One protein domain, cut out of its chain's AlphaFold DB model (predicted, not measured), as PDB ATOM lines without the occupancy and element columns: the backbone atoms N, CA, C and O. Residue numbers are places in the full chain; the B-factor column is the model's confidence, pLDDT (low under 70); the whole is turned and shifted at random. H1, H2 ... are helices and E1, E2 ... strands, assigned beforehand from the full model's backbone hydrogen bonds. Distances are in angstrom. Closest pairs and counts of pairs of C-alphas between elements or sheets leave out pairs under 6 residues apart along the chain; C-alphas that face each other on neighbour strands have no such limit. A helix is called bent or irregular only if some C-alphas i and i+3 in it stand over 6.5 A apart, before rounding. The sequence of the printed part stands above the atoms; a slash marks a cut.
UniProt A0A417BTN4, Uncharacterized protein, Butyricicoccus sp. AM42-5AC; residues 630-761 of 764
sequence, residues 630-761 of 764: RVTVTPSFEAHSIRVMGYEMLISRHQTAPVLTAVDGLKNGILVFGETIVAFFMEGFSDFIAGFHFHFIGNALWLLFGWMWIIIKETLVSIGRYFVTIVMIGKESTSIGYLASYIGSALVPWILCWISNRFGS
ATOM      1  N   ARG A 630      25.481  24.490 205.309       82.75
ATOM      2  CA  ARG A 630      26.812  24.036 205.736       82.75
ATOM      3  C   ARG A 630      26.716  22.975 206.826       82.75
ATOM      4  O   ARG A 630      25.806  23.001 207.660       82.75
ATOM      5  N   VAL A 631      27.698  22.081 206.850       86.62
ATOM      6  CA  VAL A 631      27.881  21.104 207.930       86.62
ATOM      7  C   VAL A 631      28.233  21.842 209.224       86.62
ATOM      8  O   VAL A 631      29.083  22.732 209.212       86.62
ATOM      9  N   THR A 632      27.586  21.492 210.339       88.81
ATOM     10  CA  THR A 632      27.908  22.070 211.653       88.81
ATOM     11  C   THR A 632      28.977  21.232 212.344       88.81
ATOM     12  O   THR A 632      28.752  20.054 212.596       88.81
ATOM     13  N   VAL A 633      30.107  21.813 212.713       86.50
ATOM     14  CA  VAL A 633      31.190  21.118 213.421       86.50
ATOM     15  C   VAL A 633      31.510  21.818 214.738       86.50
ATOM     16  O   VAL A 633      31.058  22.937 214.984       86.50
ATOM     17  N   THR A 634      32.257  21.160 215.615       86.19
ATOM     18  CA  THR A 634      32.744  21.783 216.852       86.19
ATOM     19  C   THR A 634      34.003  22.617 216.575       86.19
ATOM     20  O   THR A 634      34.689  22.387 215.577       86.19
ATOM     21  N   PRO A 635      34.381  23.541 217.477       81.75
ATOM     22  CA  PRO A 635      35.675  24.226 217.396       81.75
ATOM     23  C   PRO A 635      36.883  23.272 217.441       81.75
ATOM     24  O   PRO A 635      37.943  23.589 216.917       81.75
ATOM     25  N   SER A 636      36.725  22.088 218.052       81.19
ATOM     26  CA  SER A 636      37.752  21.037 218.050       81.19
ATOM     27  C   SER A 636      38.025  20.547 216.630       81.19
ATOM     28  O   SER A 636      39.180  20.472 216.222       81.19
ATOM     29  N   PHE A 637      36.980  20.281 215.846       83.00
ATOM     30  CA  PHE A 637      37.109  19.818 214.466       83.00
ATOM     31  C   PHE A 637      37.830  20.831 213.562       83.00
ATOM     32  O   PHE A 637      38.692  20.438 212.785       83.00
ATOM     33  N   GLU A 638      37.522  22.126 213.692       75.44
ATOM     34  CA  GLU A 638      38.160  23.203 212.912       75.44
ATOM     35  C   GLU A 638      39.674  23.309 213.181       75.44
ATOM     36  O   GLU A 638      40.448  23.654 212.291       75.44
ATOM     37  N   ALA A 639      40.115  22.960 214.393       76.06
ATOM     38  CA  ALA A 639      41.527  22.958 214.764       76.06
ATOM     39  C   ALA A 639      42.316  21.748 214.220       76.06
ATOM     40  O   ALA A 639      43.547  21.736 214.300       76.06
ATOM     41  N   HIS A 640      41.644  20.725 213.677       79.25
ATOM     42  CA  HIS A 640      42.297  19.552 213.097       79.25
ATOM     43  C   HIS A 640      42.557  19.753 211.600       79.25
ATOM     44  O   HIS A 640      41.690  20.190 210.854       79.25
ATOM     45  N   SER A 641      43.746  19.349 211.146       80.38
ATOM     46  CA  SER A 641      44.046  19.164 209.722       80.38
ATOM     47  C   SER A 641      44.546  17.743 209.500       80.38
ATOM     48  O   SER A 641      45.358  17.226 210.272       80.38
ATOM     49  N   ILE A 642      44.029  17.082 208.466       83.19
ATOM     50  CA  ILE A 642      44.429  15.724 208.092       83.19
ATOM     51  C   ILE A 642      44.814  15.765 206.625       83.19
ATOM     52  O   ILE A 642      43.957  15.813 205.743       83.19
ATOM     53  N   ARG A 643      46.121  15.713 206.367       84.19
ATOM     54  CA  ARG A 643      46.661  15.715 205.009       84.19
ATOM     55  C   ARG A 643      47.193  14.351 204.620       84.19
ATOM     56  O   ARG A 643      48.019  13.777 205.323       84.19
ATOM     57  N   VAL A 644      46.770  13.867 203.457       79.31
ATOM     58  CA  VAL A 644      47.305  12.650 202.835       79.31
ATOM     59  C   VAL A 644      47.835  13.034 201.462       79.31
ATOM     60  O   VAL A 644      47.122  13.630 200.662       79.31
ATOM     61  N   MET A 645      49.118  12.751 201.212       74.38
ATOM     62  CA  MET A 645      49.820  13.148 199.979       74.38
ATOM     63  C   MET A 645      49.693  14.650 199.643       74.38
ATOM     64  O   MET A 645      49.655  15.032 198.481       74.38
ATOM     65  N   GLY A 646      49.617  15.506 200.670       77.06
ATOM     66  CA  GLY A 646      49.502  16.962 200.520       77.06
ATOM     67  C   GLY A 646      48.074  17.503 200.370       77.06
ATOM     68  O   GLY A 646      47.901  18.715 200.460       77.06
ATOM     69  N   TYR A 647      47.062  16.644 200.223       80.31
ATOM     70  CA  TYR A 647      45.656  17.047 200.090       80.31
ATOM     71  C   TYR A 647      44.939  17.043 201.437       80.31
ATOM     72  O   TYR A 647      45.089  16.097 202.211       80.31
ATOM     73  N   GLU A 648      44.140  18.078 201.699       86.00
ATOM     74  CA  GLU A 648      43.302  18.170 202.897       86.00
ATOM     75  C   GLU A 648      42.095  17.221 202.785       86.00
ATOM     76  O   GLU A 648      41.312  17.276 201.827       86.00
ATOM     77  N   MET A 649      41.968  16.327 203.769       88.50
ATOM     78  CA  MET A 649      40.956  15.260 203.811       88.50
ATOM     79  C   MET A 649      39.727  15.628 204.646       88.50
ATOM     80  O   MET A 649      38.802  14.826 204.769       88.50
ATOM     81  N   LEU A 650      39.694  16.838 205.203       87.25
ATOM     82  CA  LEU A 650      38.525  17.395 205.873       87.25
ATOM     83  C   LEU A 650      37.822  18.403 204.965       87.25
ATOM     84  O   LEU A 650      38.459  19.115 204.188       87.25
ATOM     85  N   ILE A 651      36.495  18.467 205.058       85.94
ATOM     86  CA  ILE A 651      35.709  19.472 204.337       85.94
ATOM     87  C   ILE A 651      36.040  20.890 204.824       85.94
ATOM     88  O   ILE A 651      36.020  21.193 206.017       85.94
ATOM     89  N   SER A 652      36.290  21.791 203.880       79.00
ATOM     90  CA  SER A 652      36.632  23.193 204.152       79.00
ATOM     91  C   SER A 652      35.404  24.075 204.409       79.00
ATOM     92  O   SER A 652      35.499  25.100 205.081       79.00
ATOM     93  N   ARG A 653      34.225  23.677 203.908       79.88
ATOM     94  CA  ARG A 653      32.957  24.402 204.075       79.88
ATOM     95  C   ARG A 653      32.168  23.846 205.256       79.88
ATOM     96  O   ARG A 653      31.430  22.874 205.137       79.88
ATOM     97  N   HIS A 654      32.297  24.500 206.401       84.19
ATOM     98  CA  HIS A 654      31.541  24.170 207.605       84.19
ATOM     99  C   HIS A 654      31.171  25.439 208.390       84.19
ATOM    100  O   HIS A 654      31.519  26.562 208.011       84.19
ATOM    101  N   GLN A 655      30.380  25.266 209.444       86.81
ATOM    102  CA  GLN A 655      30.052  26.291 210.435       86.81
ATOM    103  C   GLN A 655      30.295  25.727 211.833       86.81
ATOM    104  O   GLN A 655      30.065  24.543 212.069       86.81
ATOM    105  N   THR A 656      30.735  26.558 212.768       84.50
ATOM    106  CA  THR A 656      31.131  26.115 214.107       84.50
ATOM    107  C   THR A 656      30.024  26.326 215.130       84.50
ATOM    108  O   THR A 656      29.482  27.427 215.235       84.50
ATOM    109  N   ALA A 657      29.726  25.306 215.933       84.00
ATOM    110  CA  ALA A 657      28.823  25.408 217.074       84.00
ATOM    111  C   ALA A 657      29.417  24.716 218.315       84.00
ATOM    112  O   ALA A 657      30.034  23.658 218.188       84.00
ATOM    113  N   PRO A 658      29.218  25.269 219.527       79.38
ATOM    114  CA  PRO A 658      29.783  24.703 220.752       79.38
ATOM    115  C   PRO A 658      29.103  23.397 221.196       79.38
ATOM    116  O   PRO A 658      29.711  22.612 221.916       79.38
ATOM    117  N   VAL A 659      27.852  23.154 220.786       81.56
ATOM    118  CA  VAL A 659      27.084  21.945 221.122       81.56
ATOM    119  C   VAL A 659      26.322  21.471 219.887       81.56
ATOM    120  O   VAL A 659      25.662  22.272 219.229       81.56
ATOM    121  N   LEU A 660      26.391  20.170 219.593       86.56
ATOM    122  CA  LEU A 660      25.722  19.551 218.449       86.56
ATOM    123  C   LEU A 660      24.399  18.893 218.867       86.56
ATOM    124  O   LEU A 660      24.349  18.086 219.799       86.56
ATOM    125  N   THR A 661      23.318  19.225 218.160       87.88
ATOM    126  CA  THR A 661      21.962  18.722 218.445       87.88
ATOM    127  C   THR A 661      21.581  17.538 217.554       87.88
ATOM    128  O   THR A 661      22.184  17.317 216.511       87.88
ATOM    129  N   ALA A 662      20.520  16.796 217.884       83.38
ATOM    130  CA  ALA A 662      20.012  15.732 217.003       83.38
ATOM    131  C   ALA A 662      19.640  16.231 215.583       83.38
ATOM    132  O   ALA A 662      19.747  15.489 214.609       83.38
ATOM    133  N   VAL A 663      19.256  17.505 215.437       85.12
ATOM    134  CA  VAL A 663      19.005  18.118 214.121       85.12
ATOM    135  C   VAL A 663      20.313  18.309 213.351       85.12
ATOM    136  O   VAL A 663      20.361  18.054 212.148       85.12
ATOM    137  N   ASP A 664      21.392  18.697 214.036       87.81
ATOM    138  CA  ASP A 664      22.723  18.771 213.432       87.81
ATOM    139  C   ASP A 664      23.245  17.392 213.033       87.81
ATOM    140  O   ASP A 664      23.885  17.281 211.996       87.81
ATOM    141  N   GLY A 665      22.926  16.339 213.794       86.19
ATOM    142  CA  GLY A 665      23.265  14.960 213.439       86.19
ATOM    143  C   GLY A 665      22.614  14.543 212.121       86.19
ATOM    144  O   GLY A 665      23.318  14.175 211.181       86.19
ATOM    145  N   LEU A 666      21.289  14.699 212.010       84.50
ATOM    146  CA  LEU A 666      20.537  14.403 210.782       84.50
ATOM    147  C   LEU A 666      21.050  15.205 209.573       84.50
ATOM    148  O   LEU A 666      21.217  14.671 208.476       84.50
ATOM    149  N   LYS A 667      21.297  16.502 209.778       88.56
ATOM    150  CA  LYS A 667      21.802  17.406 208.744       88.56
ATOM    151  C   LYS A 667      23.203  16.995 208.299       88.56
ATOM    152  O   LYS A 667      23.423  16.799 207.110       88.56
ATOM    153  N   ASN A 668      24.137  16.832 209.230       90.25
ATOM    154  CA  ASN A 668      25.529  16.537 208.912       90.25
ATOM    155  C   ASN A 668      25.693  15.201 208.182       90.25
ATOM    156  O   ASN A 668      26.466  15.144 207.231       90.25
ATOM    157  N   GLY A 669      24.968  14.148 208.578       84.12
ATOM    158  CA  GLY A 669      25.128  12.832 207.953       84.12
ATOM    159  C   GLY A 669      24.774  12.830 206.460       84.12
ATOM    160  O   GLY A 669      25.500  12.249 205.659       84.12
ATOM    161  N   ILE A 670      23.724  13.554 206.055       82.69
ATOM    162  CA  ILE A 670      23.362  13.710 204.632       82.69
ATOM    163  C   ILE A 670      24.316  14.673 203.913       82.69
ATOM    164  O   ILE A 670      24.725  14.433 202.774       82.69
ATOM    165  N   LEU A 671      24.668  15.777 204.566       87.56
ATOM    166  CA  LEU A 671      25.308  16.915 203.914       87.56
ATOM    167  C   LEU A 671      26.804  16.705 203.653       87.56
ATOM    168  O   LEU A 671      27.323  17.266 202.695       87.56
ATOM    169  N   VAL A 672      27.482  15.850 204.430       88.75
ATOM    170  CA  VAL A 672      28.889  15.472 204.185       88.75
ATOM    171  C   VAL A 672      29.071  14.853 202.797       88.75
ATOM    172  O   VAL A 672      30.053  15.143 202.113       88.75
ATOM    173  N   PHE A 673      28.108  14.043 202.346       86.31
ATOM    174  CA  PHE A 673      28.122  13.475 200.996       86.31
ATOM    175  C   PHE A 673      27.996  14.566 199.928       86.31
ATOM    176  O   PHE A 673      28.810  14.627 199.009       86.31
ATOM    177  N   GLY A 674      27.020  15.467 200.086       85.06
ATOM    178  CA  GLY A 674      26.816  16.585 199.165       85.06
ATOM    179  C   GLY A 674      28.017  17.534 199.107       85.06
ATOM    180  O   GLY A 674      28.477  17.850 198.016       85.06
ATOM    181  N   GLU A 675      28.579  17.930 200.253       85.62
ATOM    182  CA  GLU A 675      29.748  18.825 200.324       85.62
ATOM    183  C   GLU A 675      30.988  18.202 199.678       85.62
ATOM    184  O   GLU A 675      31.756  18.894 199.014       85.62
ATOM    185  N   THR A 676      31.170  16.885 199.806       86.75
ATOM    186  CA  THR A 676      32.309  16.208 199.173       86.75
ATOM    187  C   THR A 676      32.182  16.182 197.647       86.75
ATOM    188  O   THR A 676      33.176  16.369 196.949       86.75
ATOM    189  N   ILE A 677      30.961  16.022 197.122       83.81
ATOM    190  CA  ILE A 677      30.684  16.105 195.679       83.81
ATOM    191  C   ILE A 677      30.814  17.547 195.172       83.81
ATOM    192  O   ILE A 677      31.372  17.777 194.103       83.81
ATOM    193  N   VAL A 678      30.337  18.536 195.929       81.69
ATOM    194  CA  VAL A 678      30.516  19.952 195.570       81.69
ATOM    195  C   VAL A 678      32.005  20.301 195.512       81.69
ATOM    196  O   VAL A 678      32.441  20.928 194.550       81.69
ATOM    197  N   ALA A 679      32.795  19.849 196.490       80.19
ATOM    198  CA  ALA A 679      34.240  20.050 196.497       80.19
ATOM    199  C   ALA A 679      34.924  19.367 195.301       80.19
ATOM    200  O   ALA A 679      35.737  20.012 194.652       80.19
ATOM    201  N   PHE A 680      34.535  18.134 194.947       82.81
ATOM    202  CA  PHE A 680      35.015  17.438 193.742       82.81
ATOM    203  C   PHE A 680      34.852  18.291 192.475       82.81
ATOM    204  O   PHE A 680      35.797  18.462 191.707       82.81
ATOM    205  N   PHE A 681      33.660  18.860 192.258       80.06
ATOM    206  CA  PHE A 681      33.398  19.671 191.067       80.06
ATOM    207  C   PHE A 681      34.116  21.021 191.102       80.06
ATOM    208  O   PHE A 681      34.649  21.445 190.080       80.06
ATOM    209  N   MET A 682      34.139  21.697 192.252       77.88
ATOM    210  CA  MET A 682      34.763  23.019 192.378       77.88
ATOM    211  C   MET A 682      36.288  22.945 192.274       77.88
ATOM    212  O   MET A 682      36.887  23.730 191.539       77.88
ATOM    213  N   GLU A 683      36.910  21.997 192.973       77.69
ATOM    214  CA  GLU A 683      38.360  21.792 192.947       77.69
ATOM    215  C   GLU A 683      38.792  21.184 191.609       77.69
ATOM    216  O   GLU A 683      39.718  21.698 190.991       77.69
ATOM    217  N   GLY A 684      38.055  20.203 191.074       78.31
ATOM    218  CA  GLY A 684      38.336  19.636 189.754       78.31
ATOM    219  C   GLY A 684      38.209  20.646 188.615       78.31
ATOM    220  O   GLY A 684      39.043  20.664 187.710       78.31
ATOM    221  N   PHE A 685      37.216  21.540 188.661       75.06
ATOM    222  CA  PHE A 685      37.110  22.629 187.688       75.06
ATOM    223  C   PHE A 685      38.254  23.637 187.846       75.06
ATOM    224  O   PHE A 685      38.869  24.024 186.852       75.06
ATOM    225  N   SER A 686      38.578  24.025 189.082       75.12
ATOM    226  CA  SER A 686      39.699  24.923 189.374       75.12
ATOM    227  C   SER A 686      41.029  24.357 188.864       75.12
ATOM    228  O   SER A 686      41.765  25.056 188.173       75.12
ATOM    229  N   ASP A 687      41.309  23.081 189.127       73.56
ATOM    230  CA  ASP A 687      42.535  22.401 188.707       73.56
ATOM    231  C   ASP A 687      42.599  22.187 187.188       73.56
ATOM    232  O   ASP A 687      43.674  22.269 186.588       73.56
ATOM    233  N   PHE A 688      41.451  21.969 186.539       79.12
ATOM    234  CA  PHE A 688      41.362  21.903 185.080       79.12
ATOM    235  C   PHE A 688      41.751  23.221 184.426       79.12
ATOM    236  O   PHE A 688      42.576  23.230 183.509       79.12
ATOM    237  N   ILE A 689      41.196  24.325 184.927       75.75
ATOM    238  CA  ILE A 689      41.506  25.670 184.443       75.75
ATOM    239  C   ILE A 689      42.952  26.057 184.786       75.75
ATOM    240  O   ILE A 689      43.646  26.642 183.955       75.75
ATOM    241  N   ALA A 690      43.446  25.676 185.964       72.62
ATOM    242  CA  ALA A 690      44.827  25.925 186.360       72.62
ATOM    243  C   ALA A 690      45.844  25.161 185.496       72.62
ATOM    244  O   ALA A 690      46.979  25.589 185.378       72.62
ATOM    245  N   GLY A 691      45.483  24.058 184.840       67.50
ATOM    246  CA  GLY A 691      46.435  23.331 183.993       67.50
ATOM    247  C   GLY A 691      46.768  23.993 182.645       67.50
ATOM    248  O   GLY A 691      47.667  23.527 181.941       67.50
ATOM    249  N   PHE A 692      46.101  25.095 182.282       78.88
ATOM    250  CA  PHE A 692      46.383  25.860 181.060       78.88
ATOM    251  C   PHE A 692      47.602  26.785 181.226       78.88
ATOM    252  O   PHE A 692      47.486  28.009 181.306       78.88
ATOM    253  N   HIS A 693      48.795  26.194 181.265       67.50
ATOM    254  CA  HIS A 693      50.063  26.914 181.456       67.50
ATOM    255  C   HIS A 693      51.099  26.681 180.341       67.50
ATOM    256  O   HIS A 693      52.248  27.100 180.472       67.50
ATOM    257  N   PHE A 694      50.721  26.035 179.233       59.50
ATOM    258  CA  PHE A 694      51.643  25.675 178.151       59.50
ATOM    259  C   PHE A 694      51.381  26.468 176.856       59.50
ATOM    260  O   PHE A 694      50.362  27.135 176.696       59.50
ATOM    261  N   HIS A 695      52.313  26.396 175.897       61.84
ATOM    262  CA  HIS A 695      52.122  26.931 174.540       61.84
ATOM    263  C   HIS A 695      50.968  26.198 173.821       61.84
ATOM    264  O   HIS A 695      50.537  25.137 174.268       61.84
ATOM    265  N   PHE A 696      50.491  26.724 172.688       65.38
ATOM    266  CA  PHE A 696      49.288  26.262 171.966       65.38
ATOM    267  C   PHE A 696      49.097  24.728 171.905       65.38
ATOM    268  O   PHE A 696      48.021  24.228 172.224       65.38
ATOM    269  N   ILE A 697      50.154  23.972 171.583       66.38
ATOM    270  CA  ILE A 697      50.123  22.498 171.500       66.38
ATOM    271  C   ILE A 697      49.913  21.843 172.875       66.38
ATOM    272  O   ILE A 697      49.151  20.887 172.998       66.38
ATOM    273  N   GLY A 698      50.553  22.367 173.923       72.75
ATOM    274  CA  GLY A 698      50.388  21.868 175.287       72.75
ATOM    275  C   GLY A 698      48.984  22.131 175.836       72.75
ATOM    276  O   GLY A 698      48.402  21.243 176.450       72.75
ATOM    277  N   ASN A 699      48.393  23.289 175.524       78.50
ATOM    278  CA  ASN A 699      47.003  23.579 175.888       78.50
ATOM    279  C   ASN A 699      46.005  22.699 175.118       78.50
ATOM    280  O   ASN A 699      45.009  22.270 175.692       78.50
ATOM    281  N   ALA A 700      46.282  22.369 173.850       76.69
ATOM    282  CA  ALA A 700      45.455  21.445 173.072       76.69
ATOM    283  C   ALA A 700      45.497  20.012 173.637       76.69
ATOM    284  O   ALA A 700      44.457  19.369 173.771       76.69
ATOM    285  N   LEU A 701      46.678  19.522 174.029       77.50
ATOM    286  CA  LEU A 701      46.818  18.217 174.684       77.50
ATOM    287  C   LEU A 701      46.170  18.195 176.075       77.50
ATOM    288  O   LEU A 701      45.515  17.215 176.428       77.50
ATOM    289  N   TRP A 702      46.300  19.278 176.846       86.69
ATOM    290  CA  TRP A 702      45.642  19.416 178.145       86.69
ATOM    291  C   TRP A 702      44.114  19.440 178.021       86.69
ATOM    292  O   TRP A 702      43.423  18.779 178.793       86.69
ATOM    293  N   LEU A 703      43.578  20.108 176.998       83.81
ATOM    294  CA  LEU A 703      42.147  20.095 176.696       83.81
ATOM    295  C   LEU A 703      41.650  18.678 176.348       83.81
ATOM    296  O   LEU A 703      40.568  18.288 176.780       83.81
ATOM    297  N   LEU A 704      42.444  17.899 175.604       82.44
ATOM    298  CA  LEU A 704      42.079  16.546 175.167       82.44
ATOM    299  C   LEU A 704      42.205  15.484 176.270       82.44
ATOM    300  O   LEU A 704      41.367  14.584 176.324       82.44
ATOM    301  N   PHE A 705      43.218  15.575 177.140       81.19
ATOM    302  CA  PHE A 705      43.562  14.509 178.098       81.19
ATOM    303  C   PHE A 705      43.599  14.943 179.572       81.19
ATOM    304  O   PHE A 705      43.485  14.096 180.458       81.19
ATOM    305  N   GLY A 706      43.729  16.238 179.868       83.69
ATOM    306  CA  GLY A 706      43.844  16.759 181.237       83.69
ATOM    307  C   GLY A 706      42.605  16.479 182.090       83.69
ATOM    308  O   GLY A 706      42.726  16.137 183.266       83.69
ATOM    309  N   TRP A 707      41.415  16.506 181.480       83.94
ATOM    310  CA  TRP A 707      40.162  16.174 182.163       83.94
ATOM    311  C   TRP A 707      40.142  14.726 182.682       83.94
ATOM    312  O   TRP A 707      39.618  14.480 183.766       83.94
ATOM    313  N   MET A 708      40.771  13.770 181.979       85.69
ATOM    314  CA  MET A 708      40.848  12.373 182.431       85.69
ATOM    315  C   MET A 708      41.707  12.235 183.691       85.69
ATOM    316  O   MET A 708      41.315  11.549 184.634       85.69
ATOM    317  N   TRP A 709      42.866  12.902 183.723       84.62
ATOM    318  CA  TRP A 709      43.745  12.903 184.894       84.62
ATOM    319  C   TRP A 709      43.062  13.535 186.109       84.62
ATOM    320  O   TRP A 709      43.102  12.971 187.202       84.62
ATOM    321  N   ILE A 710      42.386  14.666 185.906       86.56
ATOM    322  CA  ILE A 710      41.681  15.381 186.974       86.56
ATOM    323  C   ILE A 710      40.527  14.555 187.526       86.56
ATOM    324  O   ILE A 710      40.415  14.434 188.741       86.56
ATOM    325  N   ILE A 711      39.727  13.913 186.668       82.62
ATOM    326  CA  ILE A 711      38.654  13.029 187.137       82.62
ATOM    327  C   ILE A 711      39.221  11.911 188.014       82.62
ATOM    328  O   ILE A 711      38.681  11.665 189.091       82.62
ATOM    329  N   ILE A 712      40.309  11.252 187.603       82.94
ATOM    330  CA  ILE A 712      40.919  10.163 188.384       82.94
ATOM    331  C   ILE A 712      41.450  10.684 189.725       82.94
ATOM    332  O   ILE A 712      41.130  10.121 190.775       82.94
ATOM    333  N   LYS A 713      42.238  11.764 189.693       87.69
ATOM    334  CA  LYS A 713      42.845  12.384 190.875       87.69
ATOM    335  C   LYS A 713      41.778  12.826 191.879       87.69
ATOM    336  O   LYS A 713      41.809  12.390 193.030       87.69
ATOM    337  N   GLU A 714      40.834  13.654 191.443       86.25
ATOM    338  CA  GLU A 714      39.812  14.219 192.322       86.25
ATOM    339  C   GLU A 714      38.858  13.139 192.828       86.25
ATOM    340  O   GLU A 714      38.435  13.191 193.975       86.25
ATOM    341  N   THR A 715      38.601  12.080 192.051       85.31
ATOM    342  CA  THR A 715      37.789  10.952 192.536       85.31
ATOM    343  C   THR A 715      38.460  10.268 193.729       85.31
ATOM    344  O   THR A 715      37.802  10.004 194.735       85.31
ATOM    345  N   LEU A 716      39.772  10.011 193.667       86.12
ATOM    346  CA  LEU A 716      40.515   9.399 194.778       86.12
ATOM    347  C   LEU A 716      40.569  10.313 196.009       86.12
ATOM    348  O   LEU A 716      40.361   9.841 197.131       86.12
ATOM    349  N   VAL A 717      40.806  11.612 195.804       87.25
ATOM    350  CA  VAL A 717      40.835  12.610 196.885       87.25
ATOM    351  C   VAL A 717      39.460  12.741 197.536       87.25
ATOM    352  O   VAL A 717      39.365  12.675 198.759       87.25
ATOM    353  N   SER A 718      38.385  12.848 196.757       86.56
ATOM    354  CA  SER A 718      37.018  12.952 197.272       86.56
ATOM    355  C   SER A 718      36.570  11.698 198.016       86.56
ATOM    356  O   SER A 718      35.922  11.819 199.053       86.56
ATOM    357  N   ILE A 719      36.953  10.499 197.565       85.94
ATOM    358  CA  ILE A 719      36.690   9.258 198.310       85.94
ATOM    359  C   ILE A 719      37.392   9.302 199.674       85.94
ATOM    360  O   ILE A 719      36.751   9.076 200.702       85.94
ATOM    361  N   GLY A 720      38.686   9.637 199.701       86.62
ATOM    362  CA  GLY A 720      39.443   9.774 200.949       86.62
ATOM    363  C   GLY A 720      38.838  10.827 201.880       86.62
ATOM    364  O   GLY A 720      38.592  10.553 203.056       86.62
ATOM    365  N   ARG A 721      38.512  12.000 201.331       90.12
ATOM    366  CA  ARG A 721      37.904  13.122 202.050       90.12
ATOM    367  C   ARG A 721      36.555  12.751 202.649       90.12
ATOM    368  O   ARG A 721      36.312  13.048 203.817       90.12
ATOM    369  N   TYR A 722      35.708  12.050 201.896       90.00
ATOM    370  CA  TYR A 722      34.409  11.588 202.374       90.00
ATOM    371  C   TYR A 722      34.555  10.675 203.598       90.00
ATOM    372  O   TYR A 722      33.945  10.935 204.636       90.00
ATOM    373  N   PHE A 723      35.406   9.645 203.518       87.88
ATOM    374  CA  PHE A 723      35.587   8.683 204.612       87.88
ATOM    375  C   PHE A 723      36.267   9.284 205.846       87.88
ATOM    376  O   PHE A 723      35.887   8.972 206.975       87.88
ATOM    377  N   VAL A 724      37.253  10.160 205.665       88.75
ATOM    378  CA  VAL A 724      37.910  10.824 206.798       88.75
ATOM    379  C   VAL A 724      36.941  11.796 207.472       88.75
ATOM    380  O   VAL A 724      36.781  11.763 208.693       88.75
ATOM    381  N   THR A 725      36.229  12.602 206.684       88.00
ATOM    382  CA  THR A 725      35.269  13.590 207.191       88.00
ATOM    383  C   THR A 725      34.093  12.927 207.907       88.00
ATOM    384  O   THR A 725      33.734  13.352 209.006       88.00
ATOM    385  N   ILE A 726      33.518  11.859 207.341       87.06
ATOM    386  CA  ILE A 726      32.360  11.183 207.943       87.06
ATOM    387  C   ILE A 726      32.714  10.537 209.292       87.06
ATOM    388  O   ILE A 726      31.900  10.542 210.218       87.06
ATOM    389  N   VAL A 727      33.941  10.028 209.441       87.44
ATOM    390  CA  VAL A 727      34.427   9.455 210.704       87.44
ATOM    391  C   VAL A 727      34.726  10.553 211.719       87.44
ATOM    392  O   VAL A 727      34.333  10.432 212.879       87.44
ATOM    393  N   MET A 728      35.397  11.626 211.301       87.62
ATOM    394  CA  MET A 728      35.790  12.710 212.203       87.62
ATOM    395  C   MET A 728      34.572  13.463 212.742       87.62
ATOM    396  O   MET A 728      34.480  13.658 213.946       87.62
ATOM    397  N   ILE A 729      33.583  13.777 211.903       85.00
ATOM    398  CA  ILE A 729      32.334  14.407 212.361       85.00
ATOM    399  C   ILE A 729      31.529  13.458 213.256       85.00
ATOM    400  O   ILE A 729      30.947  13.889 214.247       85.00
ATOM    401  N   GLY A 730      31.536  12.154 212.962       83.50
ATOM    402  CA  GLY A 730      30.899  11.159 213.828       83.50
ATOM    403  C   GLY A 730      31.531  11.079 215.221       83.50
ATOM    404  O   GLY A 730      30.818  10.879 216.202       83.50
ATOM    405  N   LYS A 731      32.853  11.280 215.324       83.38
ATOM    406  CA  LYS A 731      33.599  11.299 216.595       83.38
ATOM    407  C   LYS A 731      33.312  12.524 217.462       83.38
ATOM    408  O   LYS A 731      33.481  12.441 218.674       83.38
ATOM    409  N   GLU A 732      32.833  13.616 216.873       77.75
ATOM    410  CA  GLU A 732      32.429  14.833 217.592       77.75
ATOM    411  C   GLU A 732      31.094  14.668 218.350       77.75
ATOM    412  O   GLU A 732      30.553  15.632 218.892       77.75
ATOM    413  N   SER A 733      30.523  13.456 218.404       72.06
ATOM    414  CA  SER A 733      29.248  13.203 219.068       72.06
ATOM    415  C   SER A 733      29.313  13.476 220.575       72.06
ATOM    416  O   SER A 733      29.849  12.680 221.344       72.06
ATOM    417  N   THR A 734      28.686  14.569 221.011       66.38
ATOM    418  CA  THR A 734      28.559  14.935 222.433       66.38
ATOM    419  C   THR A 734      27.259  14.434 223.075       66.38
ATOM    420  O   THR A 734      27.097  14.528 224.290       66.38
ATOM    421  N   SER A 735      26.328  13.871 222.288       80.31
ATOM    422  CA  SER A 735      25.073  13.281 222.776       80.31
ATOM    423  C   SER A 735      24.650  12.034 221.989       80.31
ATOM    424  O   SER A 735      24.882  11.929 220.783       80.31
ATOM    425  N   ILE A 736      23.949  11.109 222.660       80.56
ATOM    426  CA  ILE A 736      23.377   9.899 222.036       80.56
ATOM    427  C   ILE A 736      22.382  10.275 220.924       80.56
ATOM    428  O   ILE A 736      22.338   9.622 219.883       80.56
ATOM    429  N   GLY A 737      21.625  11.365 221.108       80.38
ATOM    430  CA  GLY A 737      20.672  11.868 220.113       80.38
ATOM    431  C   GLY A 737      21.338  12.375 218.829       80.38
ATOM    432  O   GLY A 737      20.830  12.122 217.735       80.38
ATOM    433  N   TYR A 738      22.496  13.036 218.936       88.50
ATOM    434  CA  TYR A 738      23.307  13.408 217.773       88.50
ATOM    435  C   TYR A 738      23.837  12.171 217.047       88.50
ATOM    436  O   TYR A 738      23.653  12.041 215.842       88.50
ATOM    437  N   LEU A 739      24.439  11.229 217.778       85.06
ATOM    438  CA  LEU A 739      25.065  10.056 217.169       85.06
ATOM    439  C   LEU A 739      24.047   9.174 216.426       85.06
ATOM    440  O   LEU A 739      24.302   8.750 215.301       85.06
ATOM    441  N   ALA A 740      22.871   8.941 217.019       83.31
ATOM    442  CA  ALA A 740      21.818   8.130 216.406       83.31
ATOM    443  C   ALA A 740      21.251   8.770 215.123       83.31
ATOM    444  O   ALA A 740      21.081   8.091 214.109       83.31
ATOM    445  N   SER A 741      20.995  10.082 215.147       85.62
ATOM    446  CA  SER A 741      20.505  10.824 213.974       85.62
ATOM    447  C   SER A 741      21.572  10.976 212.883       85.62
ATOM    448  O   SER A 741      21.249  10.902 211.696       85.62
ATOM    449  N   TYR A 742      22.841  11.111 213.268       90.00
ATOM    450  CA  TYR A 742      23.983  11.161 212.359       90.00
ATOM    451  C   TYR A 742      24.201   9.842 211.618       90.00
ATOM    452  O   TYR A 742      24.257   9.834 210.393       90.00
ATOM    453  N   ILE A 743      24.241   8.710 212.329       85.88
ATOM    454  CA  ILE A 743      24.401   7.391 211.695       85.88
ATOM    455  C   ILE A 743      23.217   7.090 210.766       85.88
ATOM    456  O   ILE A 743      23.418   6.634 209.641       85.88
ATOM    457  N   GLY A 744      21.985   7.388 211.202       83.50
ATOM    458  CA  GLY A 744      20.786   7.157 210.390       83.50
ATOM    459  C   GLY A 744      20.770   7.963 209.087       83.50
ATOM    460  O   GLY A 744      20.384   7.438 208.046       83.50
ATOM    461  N   SER A 745      21.231   9.214 209.125       87.31
ATOM    462  CA  SER A 745      21.291  10.095 207.950       87.31
ATOM    463  C   SER A 745      22.503   9.833 207.050       87.31
ATOM    464  O   SER A 745      22.369   9.877 205.829       87.31
ATOM    465  N   ALA A 746      23.659   9.483 207.618       86.62
ATOM    466  CA  ALA A 746      24.887   9.156 206.889       86.62
ATOM    467  C   ALA A 746      24.740   7.957 205.937       86.62
ATOM    468  O   ALA A 746      25.416   7.882 204.910       86.62
ATOM    469  N   LEU A 747      23.825   7.034 206.248       85.81
ATOM    470  CA  LEU A 747      23.523   5.875 205.406       85.81
ATOM    471  C   LEU A 747      22.577   6.198 204.241       85.81
ATOM    472  O   LEU A 747      22.518   5.426 203.287       85.81
ATOM    473  N   VAL A 748      21.856   7.326 204.270       85.50
ATOM    474  CA  VAL A 748      20.843   7.672 203.254       85.50
ATOM    475  C   VAL A 748      21.434   7.742 201.838       85.50
ATOM    476  O   VAL A 748      20.880   7.082 200.957       85.50
ATOM    477  N   PRO A 749      22.563   8.436 201.579       83.44
ATOM    478  CA  PRO A 749      23.165   8.456 200.244       83.44
ATOM    479  C   PRO A 749      23.586   7.065 199.752       83.44
ATOM    480  O   PRO A 749      23.397   6.737 198.581       83.44
ATOM    481  N   TRP A 750      24.087   6.215 200.653       81.19
ATOM    482  CA  TRP A 750      24.489   4.842 200.338       81.19
ATOM    483  C   TRP A 750      23.296   3.947 200.025       81.19
ATOM    484  O   TRP A 750      23.354   3.169 199.078       81.19
ATOM    485  N   ILE A 751      22.200   4.085 200.773       82.81
ATOM    486  CA  ILE A 751      20.948   3.365 200.522       82.81
ATOM    487  C   ILE A 751      20.362   3.793 199.173       82.81
ATOM    488  O   ILE A 751      19.980   2.932 198.388       82.81
ATOM    489  N   LEU A 752      20.353   5.094 198.859       82.44
ATOM    490  CA  LEU A 752      19.900   5.602 197.560       82.44
ATOM    491  C   LEU A 752      20.746   5.042 196.402       82.44
ATOM    492  O   LEU A 752      20.188   4.527 195.432       82.44
ATOM    493  N   CYS A 753      22.078   5.048 196.533       77.31
ATOM    494  CA  CYS A 753      22.983   4.465 195.532       77.31
ATOM    495  C   CYS A 753      22.821   2.939 195.411       77.31
ATOM    496  O   CYS A 753      22.847   2.388 194.310       77.31
ATOM    497  N   TRP A 754      22.615   2.241 196.531       79.12
ATOM    498  CA  TRP A 754      22.404   0.795 196.561       79.12
ATOM    499  C   TRP A 754      21.068   0.386 195.935       79.12
ATOM    500  O   TRP A 754      21.028  -0.603 195.207       79.12
ATOM    501  N   ILE A 755      19.992   1.148 196.165       76.38
ATOM    502  CA  ILE A 755      18.688   0.918 195.524       76.38
ATOM    503  C   ILE A 755      18.822   1.097 194.007       76.38
ATOM    504  O   ILE A 755      18.386   0.216 193.270       76.38
ATOM    505  N   SER A 756      19.486   2.158 193.534       70.19
ATOM    506  CA  SER A 756      19.704   2.349 192.090       70.19
ATOM    507  C   SER A 756      20.505   1.190 191.469       70.19
ATOM    508  O   SER A 756      20.088   0.610 190.466       70.19
ATOM    509  N   ASN A 757      21.577   0.727 192.128       64.88
ATOM    510  CA  ASN A 757      22.385  -0.398 191.631       64.88
ATOM    511  C   ASN A 757      21.690  -1.772 191.719       64.88
ATOM    512  O   ASN A 757      21.870  -2.613 190.838       64.88
ATOM    513  N   ARG A 758      20.893  -2.040 192.763       59.41
ATOM    514  CA  ARG A 758      20.239  -3.348 192.978       59.41
ATOM    515  C   ARG A 758      19.128  -3.625 191.969       59.41
ATOM    516  O   ARG A 758      18.900  -4.786 191.629       59.41
ATOM    517  N   PHE A 759      18.459  -2.585 191.481       53.66
ATOM    518  CA  PHE A 759      17.425  -2.730 190.465       53.66
ATOM    519  C   PHE A 759      17.952  -2.623 189.018       53.66
ATOM    520  O   PHE A 759      17.289  -3.110 188.105       53.66
ATOM    521  N   GLY A 760      19.179  -2.128 188.804       49.09
ATOM    522  CA  GLY A 760      19.882  -2.195 187.513       49.09
ATOM    523  C   GLY A 760      20.461  -3.577 187.149       49.09
ATOM    524  O   GLY A 760      20.879  -3.786 186.013       49.09
ATOM    525  N   SER A 761      20.473  -4.539 188.085       43.56
ATOM    526  CA  SER A 761      21.065  -5.879 187.902       43.56
ATOM    527  C   SER A 761      20.062  -6.995 187.553       43.56
ATOM    528  O   SER A 761      20.456  -8.161 187.497       43.56
TER     529      SER A 761
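What this domain is: This is residues 630 to 761 of the 764 residues of an uncharacterized protein of Butyricicoccus sp. AM42-5AC (UniProt A0A417BTN4). A long helical hairpin makes the length of this model: H2 and H3b run side by side in opposite directions, with the short arm H3a bent off at the far tip. At the other end H4 folds back beside the first part of H2, residues 751 to 761 stick out as an arm, and a two-strand sheet, E1 and E2, lies beside the first part of H2, with H1 next to it. The printed part has 132 residues with five named helices and two named strands, in the order E1 H1 E2 H2 H3 H4 H5; the sheet, E1 E2, is parallel and the class is mostly helix. The whole is loose, with a radius of gyration of the C-alphas of 17.7 A, and flat, spanning 58 by 43 by 21 A.

How they stand to each other: E1, residues 631 to 633, H1, residues 635 to 638, and E2, residues 654 to 656, form a strand-helix-strand unit, two parallel neighbour strands with a helix between, and its crossover is right-handed. Across E1 and E2, N 633 and O 655 are 2.8 A apart and N 655 and O 631 2.9 A, within hydrogen-bond range. H2, residues 662 to 690, has a kink of 38 degrees near residue 670; its closest C-alpha to E1 is that of Asn 668, 5.2 A from Val 631. H3, residues 696 to 731, was assigned as one helix by its hydrogen bonds but is bent: C-alphas 704 and 707 are 7.3 A apart, and its arms H3a, residues 696 to 704, and H3b, residues 707 to 731, stand at a steep tilt of 55 degrees. H2 and H3b touch, closest at the C-alphas of Phe 680 and Glu 714, 5.9 A, opposite ways at a shallow tilt of 23 degrees. H2, H3b and H4, residues 736 to 746, form an up-and-down bundle, each running against the one before it. Residues 662 to 673 of H2 touch H4, closest at the C-alphas of Gly 669 and Ala 746, 3.8 A. H3b and H4 are a hairpin, closest at the C-alphas of Gly 730 and Leu 739, 6.8 A. H5, residues 748 to 759, only just touches H2, with 3 pairs of C-alphas within 8 A, the closest those of Val 748 and Ile 670, 6.7 A. Every O i to N i+4 pair is within hydrogen-bond range in H3a, H3b, H4 and H5; in H2 22 of 25 are, and H1 is too short for such a pair.

Where its parts are: E1 begins at C-alpha 631, (27.881, 21.104, 207.930). H2 is 40.7 A long, H3b 35.4 A, H5 16.8 A and H4 15.2 A. H5 ends at C-alpha 759, (17.425, -2.730, 190.465).

The domain as a whole: The C-alphas farthest apart, those of Phe 696 and Ile 736, are 58.7 A apart. The printed part has no cut, and the link H1 to E2 is long, with 15 residues. The mean pLDDT of the printed part is 81.0; residue 691, residues 693 to 697, residue 734 and residues 757 to 761 are under 70.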